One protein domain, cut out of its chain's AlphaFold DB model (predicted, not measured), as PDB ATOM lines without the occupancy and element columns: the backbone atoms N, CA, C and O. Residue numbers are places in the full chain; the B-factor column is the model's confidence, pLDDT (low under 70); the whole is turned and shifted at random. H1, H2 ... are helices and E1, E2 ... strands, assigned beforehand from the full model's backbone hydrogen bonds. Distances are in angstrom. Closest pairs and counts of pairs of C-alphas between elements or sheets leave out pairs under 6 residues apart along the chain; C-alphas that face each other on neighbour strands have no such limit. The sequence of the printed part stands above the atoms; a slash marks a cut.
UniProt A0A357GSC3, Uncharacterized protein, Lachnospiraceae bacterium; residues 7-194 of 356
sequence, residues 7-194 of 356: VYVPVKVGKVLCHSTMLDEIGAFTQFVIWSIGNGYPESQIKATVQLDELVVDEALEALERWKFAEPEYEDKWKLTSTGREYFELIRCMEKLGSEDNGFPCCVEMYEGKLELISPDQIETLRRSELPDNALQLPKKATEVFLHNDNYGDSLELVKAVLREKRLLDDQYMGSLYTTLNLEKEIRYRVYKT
ATOM      1  N   VAL A   7       6.686  11.050  32.465       90.12
ATOM      2  CA  VAL A   7       7.569  10.452  31.466       90.12
ATOM      3  C   VAL A   7       6.918   9.176  30.953       90.12
ATOM      4  O   VAL A   7       6.552   8.300  31.731       90.12
ATOM      5  N   TYR A   8       6.772   9.052  29.641       91.88
ATOM      6  CA  TYR A   8       6.133   7.909  28.998       91.88
ATOM      7  C   TYR A   8       7.214   6.963  28.487       91.88
ATOM      8  O   TYR A   8       7.949   7.270  27.545       91.88
ATOM      9  N   VAL A   9       7.327   5.810  29.133       92.38
ATOM     10  CA  VAL A   9       8.382   4.835  28.859       92.38
ATOM     11  C   VAL A   9       7.794   3.700  28.024       92.38
ATOM     12  O   VAL A   9       6.756   3.156  28.414       92.38
ATOM     13  N   PRO A  10       8.404   3.336  26.881       93.88
ATOM     14  CA  PRO A  10       7.954   2.194  26.099       93.88
ATOM     15  C   PRO A  10       8.147   0.907  26.901       93.88
ATOM     16  O   PRO A  10       9.208   0.682  27.479       93.88
ATOM     17  N   VAL A  11       7.136   0.047  26.905       93.44
ATOM     18  CA  VAL A  11       7.129  -1.224  27.627       93.44
ATOM     19  C   VAL A  11       6.583  -2.350  26.754       93.44
ATOM     20  O   VAL A  11       5.730  -2.127  25.887       93.44
ATOM     21  N   LYS A  12       7.045  -3.574  27.010       93.06
ATOM     22  CA  LYS A  12       6.380  -4.802  26.573       93.06
ATOM     23  C   LYS A  12       5.713  -5.471  27.762       93.06
ATOM     24  O   LYS A  12       6.351  -5.703  28.783       93.06
ATOM     25  N   VAL A  13       4.435  -5.783  27.607       91.50
ATOM     26  CA  VAL A  13       3.640  -6.481  28.620       91.50
ATOM     27  C   VAL A  13       3.529  -7.946  28.223       91.50
ATOM     28  O   VAL A  13       3.522  -8.274  27.036       91.50
ATOM     29  N   GLY A  14       3.471  -8.832  29.207       91.12
ATOM     30  CA  GLY A  14       3.299 -10.253  28.956       91.12
ATOM     31  C   GLY A  14       3.341 -11.065  30.234       91.12
ATOM     32  O   GLY A  14       2.943 -10.591  31.299       91.12
ATOM     33  N   LYS A  15       3.841 -12.294  30.130       92.06
ATOM     34  CA  LYS A  15       3.974 -13.221  31.251       92.06
ATOM     35  C   LYS A  15       5.349 -13.879  31.271       92.06
ATOM     36  O   LYS A  15       5.896 -14.229  30.226       92.06
ATOM     37  N   VAL A  16       5.876 -14.078  32.473       94.00
ATOM     38  CA  VAL A  16       6.983 -14.998  32.725       94.00
ATOM     39  C   VAL A  16       6.387 -16.390  32.876       94.00
ATOM     40  O   VAL A  16       5.555 -16.622  33.755       94.00
ATOM     41  N   LEU A  17       6.802 -17.303  32.009       93.38
ATOM     42  CA  LEU A  17       6.464 -18.718  32.097       93.38
ATOM     43  C   LEU A  17       7.584 -19.435  32.847       93.38
ATOM     44  O   LEU A  17       8.760 -19.128  32.644       93.38
ATOM     45  N   CYS A  18       7.212 -20.364  33.723       93.06
ATOM     46  CA  CYS A  18       8.150 -21.164  34.500       93.06
ATOM     47  C   CYS A  18       8.134 -22.608  34.001       93.06
ATOM     48  O   CYS A  18       7.064 -23.181  33.815       93.06
ATOM     49  N   HIS A  19       9.324 -23.180  33.849       92.50
ATOM     50  CA  HIS A  19       9.554 -24.526  33.330       92.50
ATOM     51  C   HIS A  19      10.550 -25.270  34.221       92.50
ATOM     52  O   HIS A  19      11.146 -24.674  35.122       92.50
ATOM     53  N   SER A  20      10.756 -26.565  33.972       93.25
ATOM     54  CA  SER A  20      11.697 -27.394  34.728       93.25
ATOM     55  C   SER A  20      12.508 -28.300  33.809       93.25
ATOM     56  O   SER A  20      11.959 -29.164  33.129       93.25
ATOM     57  N   THR A  21      13.830 -28.177  33.903       93.19
ATOM     58  CA  THR A  21      14.789 -29.048  33.206       93.19
ATOM     59  C   THR A  21      14.607 -30.526  33.559       93.19
ATOM     60  O   THR A  21      14.753 -31.384  32.695       93.19
ATOM     61  N   MET A  22      14.200 -30.842  34.797       90.94
ATOM     62  CA  MET A  22      13.896 -32.222  35.203       90.94
ATOM     63  C   MET A  22      12.710 -32.811  34.431       90.94
ATOM     64  O   MET A  22      12.686 -34.013  34.174       90.94
ATOM     65  N   LEU A  23      11.712 -31.987  34.092       91.69
ATOM     66  CA  LEU A  23      10.579 -32.425  33.281       91.69
ATOM     67  C   LEU A  23      10.978 -32.552  31.807       91.69
ATOM     68  O   LEU A  23      10.588 -33.523  31.154       91.69
ATOM     69  N   ASP A  24      11.794 -31.629  31.296       90.94
ATOM     70  CA  ASP A  24      12.282 -31.675  29.914       90.94
ATOM     71  C   ASP A  24      13.072 -32.959  29.624       90.94
ATOM     72  O   ASP A  24      12.904 -33.565  28.565       90.94
ATOM     73  N   GLU A  25      13.877 -33.419  30.587       90.06
ATOM     74  CA  GLU A  25      14.693 -34.635  30.473       90.06
ATOM     75  C   GLU A  25      13.872 -35.920  30.297       90.06
ATOM     76  O   GLU A  25      14.307 -36.829  29.588       90.06
ATOM     77  N   ILE A  26      12.692 -36.014  30.920       89.44
ATOM     78  CA  ILE A  26      11.843 -37.216  30.833       89.44
ATOM     79  C   ILE A  26      10.903 -37.195  29.620       89.44
ATOM     80  O   ILE A  26      10.386 -38.236  29.230       89.44
ATOM     81  N   GLY A  27      10.710 -36.033  28.990       88.31
ATOM     82  CA  GLY A  27       9.903 -35.876  27.781       88.31
ATOM     83  C   GLY A  27       8.385 -35.842  28.016       88.31
ATOM     84  O   GLY A  27       7.844 -36.381  28.982       88.31
ATOM     85  N   ALA A  28       7.671 -35.204  27.083       89.94
ATOM     86  CA  ALA A  28       6.245 -34.887  27.222       89.94
ATOM     87  C   ALA A  28       5.335 -36.122  27.363       89.94
ATOM     88  O   ALA A  28       4.360 -36.090  28.111       89.94
ATOM     89  N   PHE A  29       5.648 -37.223  26.671       92.44
ATOM     90  CA  PHE A  29       4.834 -38.437  26.754       92.44
ATOM     91  C   PHE A  29       4.946 -39.108  28.127       92.44
ATOM     92  O   PHE A  29       3.937 -39.453  28.736       92.44
ATOM     93  N   THR A  30       6.158 -39.222  28.668       93.06
ATOM     94  CA  THR A  30       6.379 -39.758  30.015       93.06
ATOM     95  C   THR A  30       5.730 -38.874  31.077       93.06
ATOM     96  O   THR A  30       5.103 -39.399  31.995       93.06
ATOM     97  N   GLN A  31       5.802 -37.545  30.931       94.12
ATOM     98  CA  GLN A  31       5.064 -36.618  31.796       94.12
ATOM     99  C   GLN A  31       3.553 -36.893  31.757       94.12
ATOM    100  O   GLN A  31       2.929 -36.997  32.812       94.12
ATOM    101  N   PHE A  32       2.970 -37.087  30.567       94.12
ATOM    102  CA  PHE A  32       1.553 -37.435  30.413       94.12
ATOM    103  C   PHE A  32       1.185 -38.752  31.114       94.12
ATOM    104  O   PHE A  32       0.152 -38.823  31.783       94.12
ATOM    105  N   VAL A  33       2.020 -39.791  31.008       95.25
ATOM    106  CA  VAL A  33       1.762 -41.079  31.676       95.25
ATOM    107  C   VAL A  33       1.842 -40.924  33.201       95.25
ATOM    108  O   VAL A  33       0.926 -41.359  33.897       95.25
ATOM    109  N   ILE A  34       2.859 -40.233  33.734       96.12
ATOM    110  CA  ILE A  34       2.968 -39.934  35.178       96.12
ATOM    111  C   ILE A  34       1.745 -39.150  35.663       96.12
ATOM    112  O   ILE A  34       1.144 -39.501  36.679       96.12
ATOM    113  N   TRP A  35       1.351 -38.111  34.922       95.94
ATOM    114  CA  TRP A  35       0.157 -37.318  35.202       95.94
ATOM    115  C   TRP A  35      -1.108 -38.176  35.221       95.94
ATOM    116  O   TRP A  35      -1.938 -38.043  36.121       95.94
ATOM    117  N   SER A  36      -1.238 -39.099  34.270       95.38
ATOM    118  CA  SER A  36      -2.421 -39.942  34.155       95.38
ATOM    119  C   SER A  36      -2.546 -40.924  35.322       95.38
ATOM    120  O   SER A  36      -3.610 -41.032  35.934       95.38
ATOM    121  N   ILE A  37      -1.438 -41.576  35.691       96.06
ATOM    122  CA  ILE A  37      -1.381 -42.467  36.857       96.06
ATOM    123  C   ILE A  37      -1.657 -41.676  38.142       96.06
ATOM    124  O   ILE A  37      -2.433 -42.118  38.987       96.06
ATOM    125  N   GLY A  38      -1.062 -40.488  38.293       94.81
ATOM    126  CA  GLY A  38      -1.247 -39.646  39.477       94.81
ATOM    127  C   GLY A  38      -2.686 -39.154  39.670       94.81
ATOM    128  O   GLY A  38      -3.139 -39.026  40.807       94.81
ATOM    129  N   ASN A  39      -3.434 -38.957  38.579       94.75
ATOM    130  CA  ASN A  39      -4.872 -38.661  38.616       94.75
ATOM    131  C   ASN A  39      -5.759 -39.916  38.751       94.75
ATOM    132  O   ASN A  39      -6.975 -39.794  38.894       94.75
ATOM    133  N   GLY A  40      -5.169 -41.115  38.749       93.50
ATOM    134  CA  GLY A  40      -5.871 -42.378  38.973       93.50
ATOM    135  C   GLY A  40      -6.581 -42.947  37.746       93.50
ATOM    136  O   GLY A  40      -7.505 -43.744  37.913       93.50
ATOM    137  N   TYR A  41      -6.182 -42.555  36.532       95.00
ATOM    138  CA  TYR A  41      -6.728 -43.149  35.312       95.00
ATOM    139  C   TYR A  41      -6.213 -44.590  35.122       95.00
ATOM    140  O   TYR A  41      -5.020 -44.834  35.324       95.00
ATOM    141  N   PRO A  42      -7.081 -45.543  34.736       94.06
ATOM    142  CA  PRO A  42      -6.679 -46.917  34.444       94.06
ATOM    143  C   PRO A  42      -5.874 -47.008  33.142       94.06
ATOM    144  O   PRO A  42      -6.022 -46.169  32.251       94.06
ATOM    145  N   GLU A  43      -5.047 -48.045  33.013       93.12
ATOM    146  CA  GLU A  43      -4.163 -48.252  31.855       93.12
ATOM    147  C   GLU A  43      -4.944 -48.304  30.535       93.12
ATOM    148  O   GLU A  43      -4.577 -47.637  29.565       93.12
ATOM    149  N   SER A  44      -6.076 -49.004  30.522       92.56
ATOM    150  CA  SER A  44      -7.009 -49.084  29.399       92.56
ATOM    151  C   SER A  44      -7.493 -47.708  28.928       92.56
ATOM    152  O   SER A  44      -7.601 -47.457  27.726       92.56
ATOM    153  N   GLN A  45      -7.726 -46.776  29.857       93.62
ATOM    154  CA  GLN A  45      -8.113 -45.404  29.531       93.62
ATOM    155  C   GLN A  45      -6.927 -44.577  29.026       93.62
ATOM    156  O   GLN A  45      -7.104 -43.769  28.111       93.62
ATOM    157  N   ILE A  46      -5.728 -44.778  29.578       92.44
ATOM    158  CA  ILE A  46      -4.503 -44.123  29.097       92.44
ATOM    159  C   ILE A  46      -4.251 -44.527  27.639       92.44
ATOM    160  O   ILE A  46      -4.112 -43.652  26.783       92.44
ATOM    161  N   LYS A  47      -4.302 -45.834  27.344       92.81
ATOM    162  CA  LYS A  47      -4.187 -46.405  25.992       92.81
ATOM    163  C   LYS A  47      -5.232 -45.848  25.034       92.81
ATOM    164  O   LYS A  47      -4.888 -45.397  23.950       92.81
ATOM    165  N   ALA A  48      -6.495 -45.788  25.457       91.00
ATOM    166  CA  ALA A  48      -7.575 -45.259  24.625       91.00
ATOM    167  C   ALA A  48      -7.480 -43.743  24.354       91.00
ATOM    168  O   ALA A  48      -8.062 -43.255  23.385       91.00
ATOM    169  N   THR A  49      -6.789 -42.985  25.213       89.81
ATOM    170  CA  THR A  49      -6.668 -41.520  25.093       89.81
ATOM    171  C   THR A  49      -5.614 -41.116  24.064       89.81
ATOM    172  O   THR A  49      -5.729 -40.065  23.429       89.81
ATOM    173  N   VAL A  50      -4.583 -41.939  23.884       87.00
ATOM    174  CA  VAL A  50      -3.464 -41.636  22.992       87.00
ATOM    175  C   VAL A  50      -3.709 -42.239  21.611       87.00
ATOM    176  O   VAL A  50      -4.170 -43.363  21.477       87.00
ATOM    177  N   GLN A  51      -3.380 -41.508  20.545       83.56
ATOM    178  CA  GLN A  51      -3.438 -42.035  19.170       83.56
ATOM    179  C   GLN A  51      -2.166 -42.821  18.804       83.56
ATOM    180  O   GLN A  51      -1.682 -42.746  17.676       83.56
ATOM    181  N   LEU A  52      -1.582 -43.509  19.781       84.94
ATOM    182  CA  LEU A  52      -0.349 -44.276  19.639       84.94
ATOM    183  C   LEU A  52      -0.667 -45.769  19.728       84.94
ATOM    184  O   LEU A  52      -1.725 -46.153  20.221       84.94
ATOM    185  N   ASP A  53       0.248 -46.597  19.229       87.38
ATOM    186  CA  ASP A  53       0.165 -48.046  19.409       87.38
ATOM    187  C   ASP A  53       0.173 -48.376  20.912       87.38
ATOM    188  O   ASP A  53       0.922 -47.756  21.673       87.38
ATOM    189  N   GLU A  54      -0.654 -49.333  21.343       87.50
ATOM    190  CA  GLU A  54      -0.735 -49.761  22.746       87.50
ATOM    191  C   GLU A  54       0.640 -50.179  23.283       87.50
ATOM    192  O   GLU A  54       0.966 -49.861  24.428       87.50
ATOM    193  N   LEU A  55       1.486 -50.754  22.416       88.62
ATOM    194  CA  LEU A  55       2.874 -51.109  22.720       88.62
ATOM    195  C   LEU A  55       3.704 -49.916  23.217       88.62
ATOM    196  O   LEU A  55       4.576 -50.086  24.061       88.62
ATOM    197  N   VAL A  56       3.439 -48.699  22.735       89.44
ATOM    198  CA  VAL A  56       4.178 -47.495  23.154       89.44
ATOM    199  C   VAL A  56       3.811 -47.096  24.584       89.44
ATOM    200  O   VAL A  56       4.659 -46.615  25.338       89.44
ATOM    201  N   VAL A  57       2.547 -47.288  24.969       90.19
ATOM    202  CA  VAL A  57       2.094 -47.048  26.344       90.19
ATOM    203  C   VAL A  57       2.678 -48.108  27.273       90.19
ATOM    204  O   VAL A  57       3.163 -47.756  28.346       90.19
ATOM    205  N   ASP A  58       2.702 -49.367  26.832       91.69
ATOM    206  CA  ASP A  58       3.307 -50.476  27.575       91.69
ATOM    207  C   ASP A  58       4.796 -50.229  27.832       91.69
ATOM    208  O   ASP A  58       5.237 -50.250  28.980       91.69
ATOM    209  N   GLU A  59       5.560 -49.873  26.796       92.25
ATOM    210  CA  GLU A  59       6.982 -49.539  26.927       92.25
ATOM    211  C   GLU A  59       7.221 -48.365  27.892       92.25
ATOM    212  O   GLU A  59       8.185 -48.374  28.663       92.25
ATOM    213  N   ALA A  60       6.350 -47.351  27.887       92.00
ATOM    214  CA  ALA A  60       6.460 -46.225  28.812       92.00
ATOM    215  C   ALA A  60       6.154 -46.625  30.262       92.00
ATOM    216  O   ALA A  60       6.843 -46.165  31.174       92.00
ATOM    217  N   LEU A  61       5.161 -47.487  30.491       93.62
ATOM    218  CA  LEU A  61       4.837 -48.011  31.819       93.62
ATOM    219  C   LEU A  61       5.961 -48.907  32.358       93.62
ATOM    220  O   LEU A  61       6.402 -48.713  33.492       93.62
ATOM    221  N   GLU A  62       6.506 -49.795  31.526       93.44
ATOM    222  CA  GLU A  62       7.675 -50.616  31.863       93.44
ATOM    223  C   GLU A  62       8.913 -49.754  32.168       93.44
ATOM    224  O   GLU A  62       9.668 -50.027  33.111       93.44
ATOM    225  N   ALA A  63       9.130 -48.674  31.409       93.62
ATOM    226  CA  ALA A  63      10.208 -47.724  31.675       93.62
ATOM    227  C   ALA A  63      10.023 -47.016  33.026       93.62
ATOM    228  O   ALA A  63      10.978 -46.926  33.803       93.62
ATOM    229  N   LEU A  64       8.802 -46.569  33.342       95.19
ATOM    230  CA  LEU A  64       8.474 -45.960  34.634       95.19
ATOM    231  C   LEU A  64       8.666 -46.935  35.800       95.19
ATOM    232  O   LEU A  64       9.155 -46.520  36.854       95.19
ATOM    233  N   GLU A  65       8.340 -48.215  35.621       95.56
ATOM    234  CA  GLU A  65       8.613 -49.260  36.614       95.56
ATOM    235  C   GLU A  65      10.114 -49.436  36.840       95.56
ATOM    236  O   GLU A  65      10.611 -49.375  37.970       95.56
ATOM    237  N   ARG A  66      10.875 -49.563  35.750       94.62
ATOM    238  CA  ARG A  66      12.332 -49.708  35.790       94.62
ATOM    239  C   ARG A  66      13.021 -48.506  36.444       94.62
ATOM    240  O   ARG A  66      14.010 -48.686  37.158       94.62
ATOM    241  N   TRP A  67      12.521 -47.291  36.217       93.75
ATOM    242  CA  TRP A  67      13.010 -46.061  36.856       93.75
ATOM    243  C   TRP A  67      12.480 -45.859  38.277       93.75
ATOM    244  O   TRP A  67      12.881 -44.911  38.949       93.75
ATOM    245  N   LYS A  68      11.633 -46.773  38.767       94.31
ATOM    246  CA  LYS A  68      10.988 -46.719  40.083       94.31
ATOM    247  C   LYS A  68      10.126 -45.477  40.273       94.31
ATOM    248  O   LYS A  68      10.045 -44.953  41.382       94.31
ATOM    249  N   PHE A  69       9.488 -44.996  39.212       95.06
ATOM    250  CA  PHE A  69       8.526 -43.894  39.262       95.06
ATOM    251  C   PHE A  69       7.102 -44.414  39.467       95.06
ATOM    252  O   PHE A  69       6.319 -43.804  40.191       95.06
ATOM    253  N   ALA A  70       6.775 -45.571  38.898       96.69
ATOM    254  CA  ALA A  70       5.489 -46.227  39.087       96.69
ATOM    255  C   ALA A  70       5.677 -47.718  39.375       96.69
ATOM    256  O   ALA A  70       6.751 -48.267  39.164       96.69
ATOM    257  N   GLU A  71       4.643 -48.363  39.889       96.12
ATOM    258  CA  GLU A  71       4.585 -49.812  40.058       96.12
ATOM    259  C   GLU A  71       3.132 -50.284  39.880       96.12
ATOM    260  O   GLU A  71       2.199 -49.518  40.167       96.12
ATOM    261  N   PRO A  72       2.907 -51.520  39.412       93.94
ATOM    262  CA  PRO A  72       1.563 -52.069  39.296       93.94
ATOM    263  C   PRO A  72       0.915 -52.203  40.685       93.94
ATOM    264  O   PRO A  72       1.533 -52.672  41.645       93.94
ATOM    265  N   GLU A  73      -0.342 -51.767  40.817       90.50
ATOM    266  CA  GLU A  73      -1.128 -51.926  42.051       90.50
ATOM    267  C   GLU A  73      -2.013 -53.176  41.970       90.50
ATOM    268  O   GLU A  73      -2.002 -54.010  42.877       90.50
ATOM    269  N   TYR A  74      -2.762 -53.304  40.873       88.25
ATOM    270  CA  TYR A  74      -3.579 -54.457  40.490       88.25
ATOM    271  C   TYR A  74      -3.908 -54.374  38.988       88.25
ATOM    272  O   TYR A  74      -3.458 -53.454  38.312       88.25
ATOM    273  N   GLU A  75      -4.660 -55.340  38.454       88.00
ATOM    274  CA  GLU A  75      -5.002 -55.395  37.025       88.00
ATOM    275  C   GLU A  75      -5.595 -54.063  36.528       88.00
ATOM    276  O   GLU A  75      -6.497 -53.510  37.161       88.00
ATOM    277  N   ASP A  76      -5.057 -53.554  35.414       89.06
ATOM    278  CA  ASP A  76      -5.439 -52.281  34.783       89.06
ATOM    279  C   ASP A  76      -5.151 -51.015  35.621       89.06
ATOM    280  O   ASP A  76      -5.637 -49.924  35.304       89.06
ATOM    281  N   LYS A  77      -4.352 -51.115  36.699       92.88
ATOM    282  CA  LYS A  77      -4.033 -49.963  37.549       92.88
ATOM    283  C   LYS A  77      -2.597 -49.913  38.056       92.88
ATOM    284  O   LYS A  77      -2.069 -50.831  38.685       92.88
ATOM    285  N   TRP A  78      -2.039 -48.720  37.911       95.56
ATOM    286  CA  TRP A  78      -0.711 -48.349  38.364       95.56
ATOM    287  C   TRP A  78      -0.775 -47.384  39.546       95.56
ATOM    288  O   TRP A  78      -1.727 -46.617  39.699       95.56
ATOM    289  N   LYS A  79       0.268 -47.394  40.378       96.00
ATOM    290  CA  LYS A  79       0.478 -46.409  41.444       96.00
ATOM    291  C   LYS A  79       1.836 -45.738  41.298       96.00
ATOM    292  O   LYS A  79       2.828 -46.378  40.963       96.00
ATOM    293  N   LEU A  80       1.890 -44.443  41.599       97.31
ATOM    294  CA  LEU A  80       3.152 -43.711  41.678       97.31
ATOM    295  C   LEU A  80       3.891 -44.043  42.981       97.31
ATOM    296  O   LEU A  80       3.295 -44.015  44.068       97.31
ATOM    297  N   THR A  81       5.195 -44.293  42.871       96.38
ATOM    298  CA  THR A  81       6.119 -44.391  44.012       96.38
ATOM    299  C   THR A  81       6.310 -43.015  44.666       96.38
ATOM    300  O   THR A  81       5.729 -42.023  44.226       96.38
ATOM    301  N   SER A  82       7.145 -42.907  45.707       92.44
ATOM    302  CA  SER A  82       7.502 -41.596  46.271       92.44
ATOM    303  C   SER A  82       8.086 -40.663  45.208       92.44
ATOM    304  O   SER A  82       7.589 -39.558  45.044       92.44
ATOM    305  N   THR A  83       9.054 -41.137  44.420       91.00
ATOM    306  CA  THR A  83       9.687 -40.344  43.357       91.00
ATOM    307  C   THR A  83       8.717 -40.035  42.217       91.00
ATOM    308  O   THR A  83       8.693 -38.917  41.716       91.00
ATOM    309  N   GLY A  84       7.842 -40.973  41.838       93.69
ATOM    310  CA  GLY A  84       6.799 -40.678  40.851       93.69
ATOM    311  C   GLY A  84       5.831 -39.594  41.318       93.69
ATOM    312  O   GLY A  84       5.441 -38.737  40.528       93.69
ATOM    313  N   ARG A  85       5.468 -39.591  42.609       92.19
ATOM    314  CA  ARG A  85       4.622 -38.542  43.200       92.19
ATOM    315  C   ARG A  85       5.309 -37.182  43.200       92.19
ATOM    316  O   ARG A  85       4.650 -36.189  42.930       92.19
ATOM    317  N   GLU A  86       6.611 -37.136  43.456       89.31
ATOM    318  CA  GLU A  86       7.405 -35.904  43.370       89.31
ATOM    319  C   GLU A  86       7.346 -35.293  41.961       89.31
ATOM    320  O   GLU A  86       7.023 -34.114  41.806       89.31
ATOM    321  N   TYR A  87       7.559 -36.110  40.924       92.31
ATOM    322  CA  TYR A  87       7.410 -35.679  39.530       92.31
ATOM    323  C   TYR A  87       5.971 -35.284  39.195       92.31
ATOM    324  O   TYR A  87       5.759 -34.300  38.495       92.31
ATOM    325  N   PHE A  88       4.978 -36.007  39.707       93.12
ATOM    326  CA  PHE A  88       3.571 -35.668  39.511       93.12
ATOM    327  C   PHE A  88       3.208 -34.296  40.089       93.12
ATOM    328  O   PHE A  88       2.582 -33.492  39.399       93.12
ATOM    329  N   GLU A  89       3.630 -33.993  41.319       89.12
ATOM    330  CA  GLU A  89       3.402 -32.675  41.922       89.12
ATOM    331  C   GLU A  89       4.126 -31.569  41.144       89.12
ATOM    332  O   GLU A  89       3.551 -30.505  40.901       89.12
ATOM    333  N   LEU A  90       5.350 -31.835  40.672       90.81
ATOM    334  CA  LEU A  90       6.083 -30.905  39.818       90.81
ATOM    335  C   LEU A  90       5.356 -30.659  38.486       90.81
ATOM    336  O   LEU A  90       5.195 -29.502  38.106       90.81
ATOM    337  N   ILE A  91       4.856 -31.705  37.816       92.44
ATOM    338  CA  ILE A  91       4.063 -31.588  36.579       92.44
ATOM    339  C   ILE A  91       2.823 -30.733  36.832       92.44
ATOM    340  O   ILE A  91       2.604 -29.763  36.116       92.44
ATOM    341  N   ARG A  92       2.042 -31.021  37.880       88.88
ATOM    342  CA  ARG A  92       0.841 -30.232  38.205       88.88
ATOM    343  C   ARG A  92       1.164 -28.769  38.487       88.88
ATOM    344  O   ARG A  92       0.403 -27.878  38.108       88.88
ATOM    345  N   CYS A  93       2.278 -28.518  39.168       87.69
ATOM    346  CA  CYS A  93       2.745 -27.168  39.439       87.69
ATOM    347  C   CYS A  93       3.131 -26.454  38.134       87.69
ATOM    348  O   CYS A  93       2.675 -25.337  37.896       87.69
ATOM    349  N   MET A  94       3.888 -27.109  37.250       89.19
ATOM    350  CA  MET A  94       4.314 -26.532  35.972       89.19
ATOM    351  C   MET A  94       3.165 -26.383  34.968       89.19
ATOM    352  O   MET A  94       3.099 -25.359  34.304       89.19
ATOM    353  N   GLU A  95       2.188 -27.290  34.899       85.00
ATOM    354  CA  GLU A  95       0.967 -27.092  34.092       85.00
ATOM    355  C   GLU A  95       0.214 -25.833  34.527       85.00
ATOM    356  O   GLU A  95      -0.297 -25.062  33.710       85.00
ATOM    357  N   LYS A  96       0.181 -25.593  35.841       80.19
ATOM    358  CA  LYS A  96      -0.438 -24.402  36.405       80.19
ATOM    359  C   LYS A  96       0.406 -23.145  36.214       80.19
ATOM    360  O   LYS A  96      -0.168 -22.079  36.298       80.19
ATOM    361  N   LEU A  97       1.716 -23.203  35.997       80.56
ATOM    362  CA  LEU A  97       2.582 -22.006  35.970       80.56
ATOM    363  C   LEU A  97       3.204 -21.705  34.601       80.56
ATOM    364  O   LEU A  97       3.593 -20.571  34.329       80.56
ATOM    365  N   GLY A  98       3.312 -22.718  33.751       70.00
ATOM    366  CA  GLY A  98       3.863 -22.657  32.403       70.00
ATOM    367  C   GLY A  98       2.812 -22.351  31.338       70.00
ATOM    368  O   GLY A  98       3.176 -22.078  30.196       70.00
ATOM    369  N   SER A  99       1.518 -22.363  31.681       72.31
ATOM    370  CA  SER A  99       0.468 -22.006  30.726       72.31
ATOM    371  C   SER A  99       0.419 -20.498  30.474       72.31
ATOM    372  O   SER A  99       0.626 -19.682  31.377       72.31
ATOM    373  N   GLU A 100       0.076 -20.115  29.241       67.94
ATOM    374  CA  GLU A 100      -0.125 -18.707  28.884       67.94
ATOM    375  C   GLU A 100      -1.203 -18.043  29.741       67.94
ATOM    376  O   GLU A 100      -1.137 -16.844  29.975       67.94
ATOM    377  N   ASP A 101      -2.167 -18.801  30.261       74.12
ATOM    378  CA  ASP A 101      -3.233 -18.268  31.107       74.12
ATOM    379  C   ASP A 101      -2.768 -17.994  32.539       74.12
ATOM    380  O   ASP A 101      -3.198 -17.008  33.142       74.12
ATOM    381  N   ASN A 102      -1.811 -18.768  33.050       78.06
ATOM    382  CA  ASN A 102      -1.435 -18.743  34.462       78.06
ATOM    383  C   ASN A 102       0.013 -18.305  34.745       78.06
ATOM    384  O   ASN A 102       0.420 -18.267  35.909       78.06
ATOM    385  N   GLY A 103       0.789 -17.961  33.713       85.00
ATOM    386  CA  GLY A 103       2.115 -17.367  33.878       85.00
ATOM    387  C   GLY A 103       2.093 -16.075  34.704       85.00
ATOM    388  O   GLY A 103       1.063 -15.412  34.845       85.00
ATOM    389  N   PHE A 104       3.252 -15.691  35.238       89.88
ATOM    390  CA  PHE A 104       3.379 -14.522  36.109       89.88
ATOM    391  C   PHE A 104       3.317 -13.240  35.277       89.88
ATOM    392  O   PHE A 104       4.216 -13.029  34.461       89.88
ATOM    393  N   PRO A 105       2.304 -12.371  35.453       91.00
ATOM    394  CA  PRO A 105       2.220 -11.134  34.692       91.00
ATOM    395  C   PRO A 105       3.486 -10.300  34.889       91.00
ATOM    396  O   PRO A 105       4.001 -10.172  36.002       91.00
ATOM    397  N   CYS A 106       4.001  -9.746  33.799       91.56
ATOM    398  CA  CYS A 106       5.225  -8.962  33.822       91.56
ATOM    399  C   CYS A 106       5.196  -7.807  32.829       91.56
ATOM    400  O   CYS A 106       4.404  -7.757  31.883       91.56
ATOM    401  N   CYS A 107       6.106  -6.876  33.070       91.75
ATOM    402  CA  CYS A 107       6.384  -5.738  32.223       91.75
ATOM    403  C   CYS A 107       7.897  -5.645  32.029       91.75
ATOM    404  O   CYS A 107       8.654  -5.723  32.996       91.75
ATOM    405  N   VAL A 108       8.332  -5.478  30.784       92.81
ATOM    406  CA  VAL A 108       9.719  -5.165  30.449       92.81
ATOM    407  C   VAL A 108       9.760  -3.739  29.937       92.81
ATOM    408  O   VAL A 108       9.176  -3.434  28.893       92.81
ATOM    409  N   GLU A 109      10.431  -2.856  30.667       91.44
ATOM    410  CA  GLU A 109      10.668  -1.504  30.183       91.44
ATOM    411  C   GLU A 109      11.772  -1.514  29.124       91.44
ATOM    412  O   GLU A 109      12.767  -2.227  29.227       91.44
ATOM    413  N   MET A 110      11.557  -0.777  28.040       92.12
ATOM    414  CA  MET A 110      12.384  -0.862  26.838       92.12
ATOM    415  C   MET A 110      13.452   0.241  26.779       92.12
ATOM    416  O   MET A 110      14.129   0.380  25.752       92.12
ATOM    417  N   TYR A 111      13.602   1.035  27.841       90.06
ATOM    418  CA  TYR A 111      14.653   2.034  27.976       90.06
ATOM    419  C   TYR A 111      15.966   1.398  28.457       90.06
ATOM    420  O   TYR A 111      16.974   1.571  27.778       90.06
ATOM    421  N   GLU A 112      15.967   0.612  29.536       87.06
ATOM    422  CA  GLU A 112      17.147  -0.139  30.020       87.06
ATOM    423  C   GLU A 112      17.010  -1.662  29.835       87.06
ATOM    424  O   GLU A 112      18.014  -2.372  29.834       87.06
ATOM    425  N   GLY A 113      15.798  -2.165  29.585       88.94
ATOM    426  CA  GLY A 113      15.509  -3.594  29.449       88.94
ATOM    427  C   GLY A 113      15.128  -4.267  30.767       88.94
ATOM    428  O   GLY A 113      15.147  -5.495  30.847       88.94
ATOM    429  N   LYS A 114      14.811  -3.510  31.816       89.81
ATOM    430  CA  LYS A 114      14.503  -4.049  33.138       89.81
ATOM    431  C   LYS A 114      13.148  -4.764  33.142       89.81
ATOM    432  O   LYS A 114      12.146  -4.241  32.656       89.81
ATOM    433  N   LEU A 115      13.128  -5.964  33.719       92.69
ATOM    434  CA  LEU A 115      11.923  -6.764  33.919       92.69
ATOM    435  C   LEU A 115      11.349  -6.540  35.321       92.69
ATOM    436  O   LEU A 115      12.081  -6.519  36.308       92.69
ATOM    437  N   GLU A 116      10.027  -6.428  35.403       90.38
ATOM    438  CA  GLU A 116       9.275  -6.327  36.650       90.38
ATOM    439  C   GLU A 116       8.094  -7.306  36.614       90.38
ATOM    440  O   GLU A 116       7.351  -7.355  35.629       90.38
ATOM    441  N   LEU A 117       7.907  -8.081  37.688       89.94
ATOM    442  CA  LEU A 117       6.651  -8.802  37.905       89.94
ATOM    443  C   LEU A 117       5.588  -7.814  38.369       89.94
ATOM    444  O   LEU A 117       5.857  -6.945  39.199       89.94
ATOM    445  N   ILE A 118       4.383  -7.956  37.837       86.12
ATOM    446  CA  ILE A 118       3.268  -7.047  38.104       86.12
ATOM    447  C   ILE A 118       2.050  -7.831  38.573       86.12
ATOM    448  O   ILE A 118       1.871  -9.003  38.242       86.12
ATOM    449  N   SER A 119       1.179  -7.163  39.322       77.62
ATOM    450  CA  SER A 119      -0.149  -7.712  39.590       77.62
ATOM    451  C   SER A 119      -1.072  -7.440  38.391       77.62
ATOM    452  O   SER A 119      -0.916  -6.394  37.752       77.62
ATOM    453  N   PRO A 120      -2.049  -8.320  38.090       64.69
ATOM    454  CA  PRO A 120      -2.970  -8.159  36.956       64.69
ATOM    455  C   PRO A 120      -3.661  -6.789  36.888       64.69
ATOM    456  O   PRO A 120      -3.874  -6.260  35.801       64.69
ATOM    457  N   ASP A 121      -3.939  -6.186  38.046       64.25
ATOM    458  CA  ASP A 121      -4.710  -4.942  38.162       64.25
ATOM    459  C   ASP A 121      -3.839  -3.672  38.249       64.25
ATOM    460  O   ASP A 121      -4.360  -2.555  38.318       64.25
ATOM    461  N   GLN A 122      -2.507  -3.821  38.257       65.06
ATOM    462  CA  GLN A 122      -1.566  -2.760  38.645       65.06
ATOM    463  C   GLN A 122      -0.969  -1.947  37.492       65.06
ATOM    464  O   GLN A 122      -0.230  -0.996  37.754       65.06
ATOM    465  N   ILE A 123      -1.258  -2.274  36.229       64.69
ATOM    466  CA  ILE A 123      -0.723  -1.506  35.100       64.69
ATOM    467  C   ILE A 123      -1.827  -0.824  34.303       64.69
ATOM    468  O   ILE A 123      -2.612  -1.457  33.599       64.69
ATOM    469  N   GLU A 124      -1.777   0.503  34.318       73.25
ATOM    470  CA  GLU A 124      -2.307   1.316  33.238       73.25
ATOM    471  C   GLU A 124      -1.195   1.532  32.202       73.25
ATOM    472  O   GLU A 124      -0.226   2.264  32.419       73.25
ATOM    473  N   THR A 125      -1.300   0.816  31.084       87.62
ATOM    474  CA  THR A 125      -0.504   1.097  29.888       87.62
ATOM    475  C   THR A 125      -1.357   1.816  28.867       87.62
ATOM    476  O   THR A 125      -2.487   1.402  28.623       87.62
ATOM    477  N   LEU A 126      -0.756   2.776  28.184       90.12
ATOM    478  CA  LEU A 126      -1.359   3.503  27.084       90.12
ATOM    479  C   LEU A 126      -0.833   2.974  25.752       90.12
ATOM    480  O   LEU A 126       0.356   2.674  25.592       90.12
ATOM    481  N   ARG A 127      -1.711   2.901  24.759       91.31
ATOM    482  CA  ARG A 127      -1.329   2.810  23.352       91.31
ATOM    483  C   ARG A 127      -0.720   4.127  22.907       91.31
ATOM    484  O   ARG A 127      -0.986   5.193  23.455       91.31
ATOM    485  N   ARG A 128       0.046   4.079  21.818       89.75
ATOM    486  CA  ARG A 128       0.653   5.284  21.237       89.75
ATOM    487  C   ARG A 128      -0.378   6.365  20.883       89.75
ATOM    488  O   ARG A 128      -0.071   7.543  21.004       89.75
ATOM    489  N   SER A 129      -1.571   5.967  20.443       90.44
ATOM    490  CA  SER A 129      -2.674   6.874  20.096       90.44
ATOM    491  C   SER A 129      -3.344   7.536  21.302       90.44
ATOM    492  O   SER A 129      -4.109   8.472  21.115       90.44
ATOM    493  N   GLU A 130      -3.102   7.030  22.510       91.56
ATOM    494  CA  GLU A 130      -3.691   7.523  23.762       91.56
ATOM    495  C   GLU A 130      -2.738   8.475  24.499       91.56
ATOM    496  O   GLU A 130      -3.080   9.031  25.541       91.56
ATOM    497  N   LEU A 131      -1.526   8.668  23.970       89.69
ATOM    498  CA  LEU A 131      -0.558   9.595  24.535       89.69
ATOM    499  C   LEU A 131      -0.997  11.048  24.304       89.69
ATOM    500  O   LEU A 131      -1.446  11.375  23.205       89.69
ATOM    501  N   PRO A 132      -0.794  11.944  25.287       88.31
ATOM    502  CA  PRO A 132      -0.934  13.380  25.069       88.31
ATOM    503  C   PRO A 132      -0.066  13.885  23.908       88.31
ATOM    504  O   PRO A 132       1.043  13.394  23.695       88.31
ATOM    505  N   ASP A 133      -0.514  14.930  23.211       82.31
ATOM    506  CA  ASP A 133       0.221  15.514  22.073       82.31
ATOM    507  C   ASP A 133       1.637  15.986  22.448       82.31
ATOM    508  O   ASP A 133       2.564  15.950  21.639       82.31
ATOM    509  N   ASN A 134       1.820  16.406  23.700       79.94
ATOM    510  CA  ASN A 134       3.088  16.837  24.283       79.94
ATOM    511  C   ASN A 134       3.727  15.767  25.188       79.94
ATOM    512  O   ASN A 134       4.549  16.101  26.045       79.94
ATOM    513  N   ALA A 135       3.349  14.494  25.030       85.19
ATOM    514  CA  ALA A 135       3.866  13.400  25.838       85.19
ATOM    515  C   ALA A 135       5.380  13.247  25.682       85.19
ATOM    516  O   ALA A 135       5.918  13.030  24.592       85.19
ATOM    517  N   LEU A 136       6.064  13.289  26.817       87.06
ATOM    518  CA  LEU A 136       7.503  13.135  26.897       87.06
ATOM    519  C   LEU A 136       7.884  11.656  26.827       87.06
ATOM    520  O   LEU A 136       7.794  10.939  27.820       87.06
ATOM    521  N   GLN A 137       8.295  11.191  25.652       89.69
ATOM    522  CA  GLN A 137       8.602   9.778  25.429       89.69
ATOM    523  C   GLN A 137      10.100   9.499  25.554       89.69
ATOM    524  O   GLN A 137      10.917  10.193  24.940       89.69
ATOM    525  N   LEU A 138      10.461   8.453  26.304       88.50
ATOM    526  CA  LEU A 138      11.824   7.920  26.266       88.50
ATOM    527  C   LEU A 138      12.022   7.031  25.031       88.50
ATOM    528  O   LEU A 138      11.105   6.313  24.627       88.50
ATOM    529  N   PRO A 139      13.219   7.048  24.418       88.25
ATOM    530  CA  PRO A 139      13.511   6.176  23.293       88.25
ATOM    531  C   PRO A 139      13.607   4.721  23.753       88.25
ATOM    532  O   PRO A 139      14.094   4.426  24.838       88.25
ATOM    533  N   LYS A 140      13.247   3.783  22.884       90.06
ATOM    534  CA  LYS A 140      13.584   2.376  23.093       90.06
ATOM    535  C   LYS A 140      15.083   2.167  22.842       90.06
ATOM    536  O   LYS A 140      15.535   2.382  21.717       90.06
ATOM    537  N   LYS A 141      15.835   1.722  23.854       88.56
ATOM    538  CA  LYS A 141      17.253   1.330  23.717       88.56
ATOM    539  C   LYS A 141      17.475  -0.170  23.919       88.56
ATOM    540  O   LYS A 141      18.431  -0.711  23.366       88.56
ATOM    541  N   ALA A 142      16.596  -0.852  24.658       86.62
ATOM    542  CA  ALA A 142      16.702  -2.287  24.892       86.62
ATOM    543  C   ALA A 142      16.503  -3.090  23.593       86.62
ATOM    544  O   ALA A 142      15.601  -2.820  22.788       86.62
ATOM    545  N   THR A 143      17.357  -4.096  23.393       84.94
ATOM    546  CA  THR A 143      17.329  -4.956  22.203       84.94
ATOM    547  C   THR A 143      16.367  -6.120  22.417       84.94
ATOM    548  O   THR A 143      16.555  -6.920  23.326       84.94
ATOM    549  N   GLU A 144      15.369  -6.258  21.539       85.31
ATOM    550  CA  GLU A 144      14.338  -7.299  21.678       85.31
ATOM    551  C   GLU A 144      14.870  -8.727  21.533       85.31
ATOM    552  O   GLU A 144      14.278  -9.646  22.081       85.31
ATOM    553  N   VAL A 145      15.997  -8.916  20.841       83.12
ATOM    554  CA  VAL A 145      16.593 -10.242  20.613       83.12
ATOM    555  C   VAL A 145      16.907 -10.951  21.932       83.12
ATOM    556  O   VAL A 145      16.705 -12.156  22.035       83.12
ATOM    557  N   PHE A 146      17.348 -10.213  22.954       85.00
ATOM    558  CA  PHE A 146      17.704 -10.801  24.246       85.00
ATOM    559  C   PHE A 146      16.489 -11.218  25.078       85.00
ATOM    560  O   PHE A 146      16.645 -12.041  25.971       85.00
ATOM    561  N   LEU A 147      15.287 -10.715  24.768       86.31
ATOM    562  CA  LEU A 147      14.055 -11.054  25.495       86.31
ATOM    563  C   LEU A 147      13.654 -12.527  25.330       86.31
ATOM    564  O   LEU A 147      12.813 -13.017  26.077       86.31
ATOM    565  N   HIS A 148      14.237 -13.220  24.351       85.00
ATOM    566  CA  HIS A 148      14.008 -14.639  24.095       85.00
ATOM    567  C   HIS A 148      14.966 -15.562  24.854       85.00
ATOM    568  O   HIS A 148      14.821 -16.776  24.757       85.00
ATOM    569  N   ASN A 149      15.948 -15.013  25.576       89.94
ATOM    570  CA  ASN A 149      16.856 -15.823  26.378       89.94
ATOM    571  C   ASN A 149      16.134 -16.386  27.605       89.94
ATOM    572  O   ASN A 149      15.354 -15.683  28.255       89.94
ATOM    573  N   ASP A 150      16.474 -17.622  27.963       91.50
ATOM    574  CA  ASP A 150      16.064 -18.196  29.238       91.50
ATOM    575  C   ASP A 150      16.608 -17.351  30.389       91.50
ATOM    576  O   ASP A 150      17.744 -16.867  30.352       91.50
ATOM    577  N   ASN A 151      15.797 -17.204  31.434       92.88
ATOM    578  CA  ASN A 151      16.140 -16.445  32.633       92.88
ATOM    579  C   ASN A 151      16.531 -14.994  32.316       92.88
ATOM    580  O   ASN A 151      17.512 -14.479  32.849       92.88
ATOM    581  N   TYR A 152      15.786 -14.347  31.416       92.69
ATOM    582  CA  TYR A 152      16.024 -12.954  31.055       92.69
ATOM    583  C   TYR A 152      16.009 -12.026  32.282       92.69
ATOM    584  O   TYR A 152      15.012 -11.922  33.005       92.69
ATOM    585  N   GLY A 153      17.109 -11.292  32.469       87.75
ATOM    586  CA  GLY A 153      17.303 -10.439  33.638       87.75
ATOM    587  C   GLY A 153      17.272 -11.272  34.919       87.75
ATOM    588  O   GLY A 153      17.964 -12.278  35.023       87.75
ATOM    589  N   ASP A 154      16.428 -10.872  35.867       91.12
ATOM    590  CA  ASP A 154      16.265 -11.560  37.152       91.12
ATOM    591  C   ASP A 154      14.951 -12.366  37.228       91.12
ATOM    592  O   ASP A 154      14.445 -12.651  38.315       91.12
ATOM    593  N   SER A 155      14.361 -12.736  36.080       94.31
ATOM    594  CA  SER A 155      13.036 -13.377  36.013       94.31
ATOM    595  C   SER A 155      12.928 -14.649  36.858       94.31
ATOM    596  O   SER A 155      11.924 -14.846  37.542       94.31
ATOM    597  N   LEU A 156      13.967 -15.489  36.863       94.94
ATOM    598  CA  LEU A 156      13.983 -16.730  37.637       94.94
ATOM    599  C   LEU A 156      13.954 -16.468  39.145       94.94
ATOM    600  O   LEU A 156      13.204 -17.119  39.869       94.94
ATOM    601  N   GLU A 157      14.752 -15.516  39.624       95.06
ATOM    602  CA  GLU A 157      14.817 -15.199  41.051       95.06
ATOM    603  C   GLU A 157      13.534 -14.516  41.533       95.06
ATOM    604  O   GLU A 157      13.029 -14.848  42.609       95.06
ATOM    605  N   LEU A 158      12.934 -13.660  40.698       93.19
ATOM    606  CA  LEU A 158      11.615 -13.080  40.953       93.19
ATOM    607  C   LEU A 158      10.534 -14.164  41.076       93.19
ATOM    608  O   LEU A 158       9.761 -14.162  42.034       93.19
ATOM    609  N   VAL A 159      10.499 -15.127  40.151       92.31
ATOM    610  CA  VAL A 159       9.535 -16.238  40.195       92.31
ATOM    611  C   VAL A 159       9.771 -17.133  41.411       92.31
ATOM    612  O   VAL A 159       8.823 -17.419  42.144       92.31
ATOM    613  N   LYS A 160      11.019 -17.529  41.698       93.12
ATOM    614  CA  LYS A 160      11.355 -18.335  42.887       93.12
ATOM    615  C   LYS A 160      10.911 -17.662  44.182       93.12
ATOM    616  O   LYS A 160      10.424 -18.348  45.079       93.12
ATOM    617  N   ALA A 161      11.057 -16.340  44.293       92.19
ATOM    618  CA  ALA A 161      10.581 -15.596  45.456       92.19
ATOM    619  C   ALA A 161       9.065 -15.768  45.648       92.19
ATOM    620  O   ALA A 161       8.629 -16.141  46.737       92.19
ATOM    621  N   VAL A 162       8.278 -15.614  44.575       89.88
ATOM    622  CA  VAL A 162       6.817 -15.796  44.614       89.88
ATOM    623  C   VAL A 162       6.431 -17.243  44.941       89.88
ATOM    624  O   VAL A 162       5.505 -17.473  45.721       89.88
ATOM    625  N   LEU A 163       7.127 -18.233  44.373       89.44
ATOM    626  CA  LEU A 163       6.848 -19.649  44.638       89.44
ATOM    627  C   LEU A 163       7.095 -20.024  46.102       89.44
ATOM    628  O   LEU A 163       6.272 -20.732  46.687       89.44
ATOM    629  N   ARG A 164       8.184 -19.522  46.700       90.81
ATOM    630  CA  ARG A 164       8.488 -19.720  48.127       90.81
ATOM    631  C   ARG A 164       7.465 -19.036  49.021       90.81
ATOM    632  O   ARG A 164       6.958 -19.657  49.952       90.81
ATOM    633  N   GLU A 165       7.137 -17.780  48.725       89.69
ATOM    634  CA  GLU A 165       6.163 -17.001  49.493       89.69
ATOM    635  C   GLU A 165       4.794 -17.694  49.525       89.69
ATOM    636  O   GLU A 165       4.200 -17.870  50.589       89.69
ATOM    637  N   LYS A 166       4.325 -18.162  48.362       87.12
ATOM    638  CA  LYS A 166       3.034 -18.847  48.220       87.12
ATOM    639  C   LYS A 166       3.081 -20.341  48.549       87.12
ATOM    640  O   LYS A 166       2.037 -20.989  48.492       87.12
ATOM    641  N   ARG A 167       4.258 -20.886  48.886       87.38
ATOM    642  CA  ARG A 167       4.499 -22.318  49.156       87.38
ATOM    643  C   ARG A 167       3.940 -23.227  48.054       87.38
ATOM    644  O   ARG A 167       3.277 -24.222  48.335       87.38
ATOM    645  N   LEU A 168       4.161 -22.843  46.797       84.50
ATOM    646  CA  LEU A 168       3.643 -23.569  45.630       84.50
ATOM    647  C   LEU A 168       4.554 -24.714  45.181       84.50
ATOM    648  O   LEU A 168       4.109 -25.586  44.440       84.50
ATOM    649  N   LEU A 169       5.822 -24.688  45.589       85.25
ATOM    650  CA  LEU A 169       6.811 -25.693  45.229       85.25
ATOM    651  C   LEU A 169       7.874 -25.786  46.329       85.25
ATOM    652  O   LEU A 169       8.267 -24.761  46.890       85.25
ATOM    653  N   ASP A 170       8.342 -26.997  46.617       84.00
ATOM    654  CA  ASP A 170       9.407 -27.220  47.597       84.00
ATOM    655  C   ASP A 170      10.776 -26.768  47.071       84.00
ATOM    656  O   ASP A 170      11.069 -26.838  45.873       84.00
ATOM    657  N   ASP A 171      11.659 -26.360  47.987       85.31
ATOM    658  CA  ASP A 171      12.989 -25.837  47.650       85.31
ATOM    659  C   ASP A 171      13.859 -26.835  46.869       85.31
ATOM    660  O   ASP A 171      14.700 -26.419  46.072       85.31
ATOM    661  N   GLN A 172      13.631 -28.143  47.041       84.94
ATOM    662  CA  GLN A 172      14.389 -29.180  46.337       84.94
ATOM    663  C   GLN A 172      14.214 -29.131  44.811       84.94
ATOM    664  O   GLN A 172      15.131 -29.501  44.083       84.94
ATOM    665  N   TYR A 173      13.086 -28.611  44.318       85.56
ATOM    666  CA  TYR A 173      12.816 -28.508  42.879       85.56
ATOM    667  C   TYR A 173      13.241 -27.168  42.282       85.56
ATOM    668  O   TYR A 173      13.410 -27.065  41.066       85.56
ATOM    669  N   MET A 174      13.464 -26.145  43.116       88.62
ATOM    670  CA  MET A 174      13.801 -24.787  42.669       88.62
ATOM    671  C   MET A 174      15.081 -24.737  41.830       88.62
ATOM    672  O   MET A 174      15.229 -23.851  40.992       88.62
ATOM    673  N   GLY A 175      16.011 -25.674  42.049       90.19
ATOM    674  CA  GLY A 175      17.258 -25.771  41.287       90.19
ATOM    675  C   GLY A 175      17.075 -26.215  39.833       90.19
ATOM    676  O   GLY A 175      17.935 -25.927  39.011       90.19
ATOM    677  N   SER A 176      15.956 -26.874  39.513       92.12
ATOM    678  CA  SER A 176      15.646 -27.347  38.156       92.12
ATOM    679  C   SER A 176      14.934 -26.307  37.289       92.12
ATOM    680  O   SER A 176      14.759 -26.528  36.089       92.12
ATOM    681  N   LEU A 177      14.482 -25.205  37.895       94.06
ATOM    682  CA  LEU A 177      13.606 -24.244  37.242       94.06
ATOM    683  C   LEU A 177      14.370 -23.310  36.308       94.06
ATOM    684  O   LEU A 177      15.459 -22.831  36.631       94.06
ATOM    685  N   TYR A 178      13.725 -22.972  35.202       94.88
ATOM    686  CA  TYR A 178      14.109 -21.861  34.344       94.88
ATOM    687  C   TYR A 178      12.857 -21.117  33.882       94.88
ATOM    688  O   TYR A 178      11.727 -21.574  34.069       94.88
ATOM    689  N   THR A 179      13.050 -19.929  33.322       95.19
ATOM    690  CA  THR A 179      11.947 -19.058  32.914       95.19
ATOM    691  C   THR A 179      12.108 -18.577  31.486       95.19
ATOM    692  O   THR A 179      13.218 -18.297  31.046       95.19
ATOM    693  N   THR A 180      10.987 -18.423  30.789       94.31
ATOM    694  CA  THR A 180      10.918 -17.812  29.455       94.31
ATOM    695  C   THR A 180       9.907 -16.675  29.463       94.31
ATOM    696  O   THR A 180       8.956 -16.694  30.247       94.31
ATOM    697  N   LEU A 181      10.052 -15.709  28.560       93.56
ATOM    698  CA  LEU A 181       9.088 -14.619  28.420       93.56
ATOM    699  C   LEU A 181       8.116 -14.876  27.272       93.56
ATOM    700  O   LEU A 181       8.531 -15.125  26.141       93.56
ATOM    701  N   ASN A 182       6.824 -14.729  27.552       92.00
ATOM    702  CA  ASN A 182       5.786 -14.629  26.536       92.00
ATOM    703  C   ASN A 182       5.245 -13.197  26.520       92.00
ATOM    704  O   ASN A 182       4.484 -12.803  27.405       92.00
ATOM    705  N   LEU A 183       5.704 -12.396  25.557       91.31
ATOM    706  CA  LEU A 183       5.421 -10.963  25.480       91.31
ATOM    707  C   LEU A 183       4.473 -10.645  24.328       91.31
ATOM    708  O   LEU A 183       4.588 -11.195  23.230       91.31
ATOM    709  N   GLU A 184       3.597  -9.669  24.548       90.38
ATOM    710  CA  GLU A 184       2.786  -9.092  23.487       90.38
ATOM    711  C   GLU A 184       3.672  -8.491  22.380       90.38
ATOM    712  O   GLU A 184       4.775  -7.977  22.604       90.38
ATOM    713  N   LYS A 185       3.168  -8.535  21.140       88.44
ATOM    714  CA  LYS A 185       3.860  -7.940  19.986       88.44
ATOM    715  C   LYS A 185       3.821  -6.412  20.013       88.44
ATOM    716  O   LYS A 185       4.742  -5.771  19.512       88.44
ATOM    717  N   GLU A 186       2.745  -5.842  20.548       91.19
ATOM    718  CA  GLU A 186       2.530  -4.399  20.596       91.19
ATOM    719  C   GLU A 186       3.399  -3.755  21.685       91.19
ATOM    720  O   GLU A 186       3.450  -4.226  22.820       91.19
ATOM    721  N   ILE A 187       4.073  -2.653  21.344       91.56
ATOM    722  CA  ILE A 187       4.731  -1.796  22.335       91.56
ATOM    723  C   ILE A 187       3.677  -0.858  22.911       91.56
ATOM    724  O   ILE A 187       3.032  -0.112  22.169       91.56
ATOM    725  N   ARG A 188       3.561  -0.853  24.237       92.88
ATOM    726  CA  ARG A 188       2.720   0.088  24.977       92.88
ATOM    727  C   ARG A 188       3.585   1.090  25.737       92.88
ATOM    728  O   ARG A 188       4.810   1.010  25.693       92.88
ATOM    729  N   TYR A 189       2.962   2.038  26.425       93.12
ATOM    730  CA  TYR A 189       3.650   3.060  27.208       93.12
ATOM    731  C   TYR A 189       3.143   3.065  28.642       93.12
ATOM    732  O   TYR A 189       1.937   3.093  28.872       93.12
ATOM    733  N   ARG A 190       4.061   3.070  29.606       91.31
ATOM    734  CA  ARG A 190       3.748   3.248  31.028       91.31
ATOM    735  C   ARG A 190       4.193   4.635  31.469       91.31
ATOM    736  O   ARG A 190       5.253   5.108  31.055       91.31
ATOM    737  N   VAL A 191       3.382   5.281  32.299       91.00
ATOM    738  CA  VAL A 191       3.716   6.587  32.873       91.00
ATOM    739  C   VAL A 191       4.621   6.391  34.080       91.00
ATOM    740  O   VAL A 191       4.317   5.610  34.978       91.00
ATOM    741  N   TYR A 192       5.718   7.130  34.107       89.44
ATOM    742  CA  TYR A 192       6.615   7.275  35.239       89.44
ATOM    743  C   TYR A 192       6.635   8.740  35.676       89.44
ATOM    744  O   TYR A 192       6.568   9.645  34.848       89.44
ATOM    745  N   LYS A 193       6.731   8.982  36.980       89.12
ATOM    746  CA  LYS A 193       6.886  10.305  37.581       89.12
ATOM    747  C   LYS A 193       8.323  10.462  38.061       89.12
ATOM    748  O   LYS A 193       8.850   9.588  38.752       89.12
ATOM    749  N   THR A 194       8.953  11.581  37.714       88.31
ATOM    750  CA  THR A 194      10.249  11.948  38.302       88.31
ATOM    751  C   THR A 194      10.091  12.244  39.797       88.31
ATOM    752  O   THR A 194       8.996  12.623  40.237       88.31
TER     753      THR A 194
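What this domain is: This is residues 7 to 194 of the 356 residues of an uncharacterized protein of Lachnospiraceae bacterium (UniProt A0A357GSC3). The model is a long rod with two parts: a strongly twisted sheet built along the long strand E1, curled round helix H7, and at the far end of the rod a head of helices H2, H3 and H4 with the small strand hairpin E2 and E3. The long helix H5 bridges them, running from the head back to the sheet, and the long link of residues 118 to 143 folds past the sheet's end away from the head. The printed part has 188 residues, with eight named helices and seven named strands in the order E1 H1 H2 H3 H4 E2 E3 H5 E4 E5 H6 H7 H8 E6 E7; the class is mixed, helices and strands. The larger sheet is branched, with antiparallel pairs E1 and E4, E1 and E6, E1 and E7, E4 and E5. The whole is loose, with a radius of gyration of the C-alphas of 21.6 A and spans of 74 by 34 by 28 A.

Where its parts are: E1, residues 7 to 20, is 38.2 A long, from C-alpha 7 at (7.569, 10.452, 31.466) to C-alpha 20 at (11.697, -27.394, 34.728). Its sheet also holds E4, residues 104 to 109, 16.1 A; E5, residues 115 to 117; E6, residues 177 to 183, 19.5 A; and E7, residues 188 to 193, 16.8 A, ending at C-alpha 193 (6.886, 10.305, 37.581). H5, residues 82 to 98, is 23.8 A long, and H7, residues 155 to 165, 15.6 A. H6 is residues 144 to 148, H8 residues 171 to 174 and H1 residues 21 to 26. In the head are H2, residues 28 to 38, 15.1 A; H3, residues 43 to 49; H4, residues 54 to 66, 18.5 A; E2, residues 70 to 74; and E3, residues 77 to 80.

How they stand to each other: E4 lies on one side of E1, with N 12 and O 108 2.8 A apart, within hydrogen-bond range. E6 and E7 lie on the other side, E6 beside residues 13 to 20 of E1, with N 17 and O 180 at 2.8 A, and E7 beside residues 7 to 11, with N 9 and O 190 at 2.9 A. E4 and E5 form a hairpin, with N 107 and O 116 at 2.9 A. The sheet curls round H7, whose closest C-alphas to E6 are those of Leu 156 and Thr 179, 5.6 A. H6 only grazes the sheet. H8 is not on it, and is close to but not clearly touching H7, the C-alphas of Lys 160 and Met 174 being closest at 6.9 A. H5 is on the sheet at a height of 5.4 A, over none of the strands. H1 is only just not on the sheet, with 4 pairs of C-alphas within 10 A; it is near H5. H5 touches H2 at a steep tilt of 65 degrees, opposite ways, closest at the C-alphas of Trp 35 and Phe 88, 5.7 A. H2 and H4 only just touch, with 3 pairs of C-alphas within 8 A, closest at Thr 30 and Ala 60, 6.6 A, by residues 60 to 61 of H4 alone; they are about perpendicular at 74 degrees. H3 and H4 only just touch, also with 3 pairs, closest at the C-alphas of Lys 47 and Glu 54, 5.8 A, by residues 54 to 57 of H4 alone. E2 and E3 form a hairpin, with N 71 and O 79 at 2.9 A; the closest C-alphas of E3 and H2 are those of Ile 37 and Trp 78, 6.1 A. Every O i to N i+4 pair is within hydrogen-bond range in H2, H3, H4, H5 and H7; the count is 1 of 2 in H1 and 0 of 1 in H6, where 1 of 2 O i to N i+3 pairs is, and H8 is too short for such a pair.

The domain as a whole: The two C-alphas farthest apart are those of Glu 75 and Asn 134, 73.8 A, while those of Val 7 and Thr 194, the first and last printed, are 7.5 A apart. The printed part has no cut. The link from E5 to H6 is long, with 26 residues; within it residues 125 to 126 pair antiparallel with residues 189 to 190 of E7. The link from H6 to H7 is short, and the other links are tight. The mean pLDDT of the printed part is 89.6, and residue 100 and residues 120 to 123 are under 70.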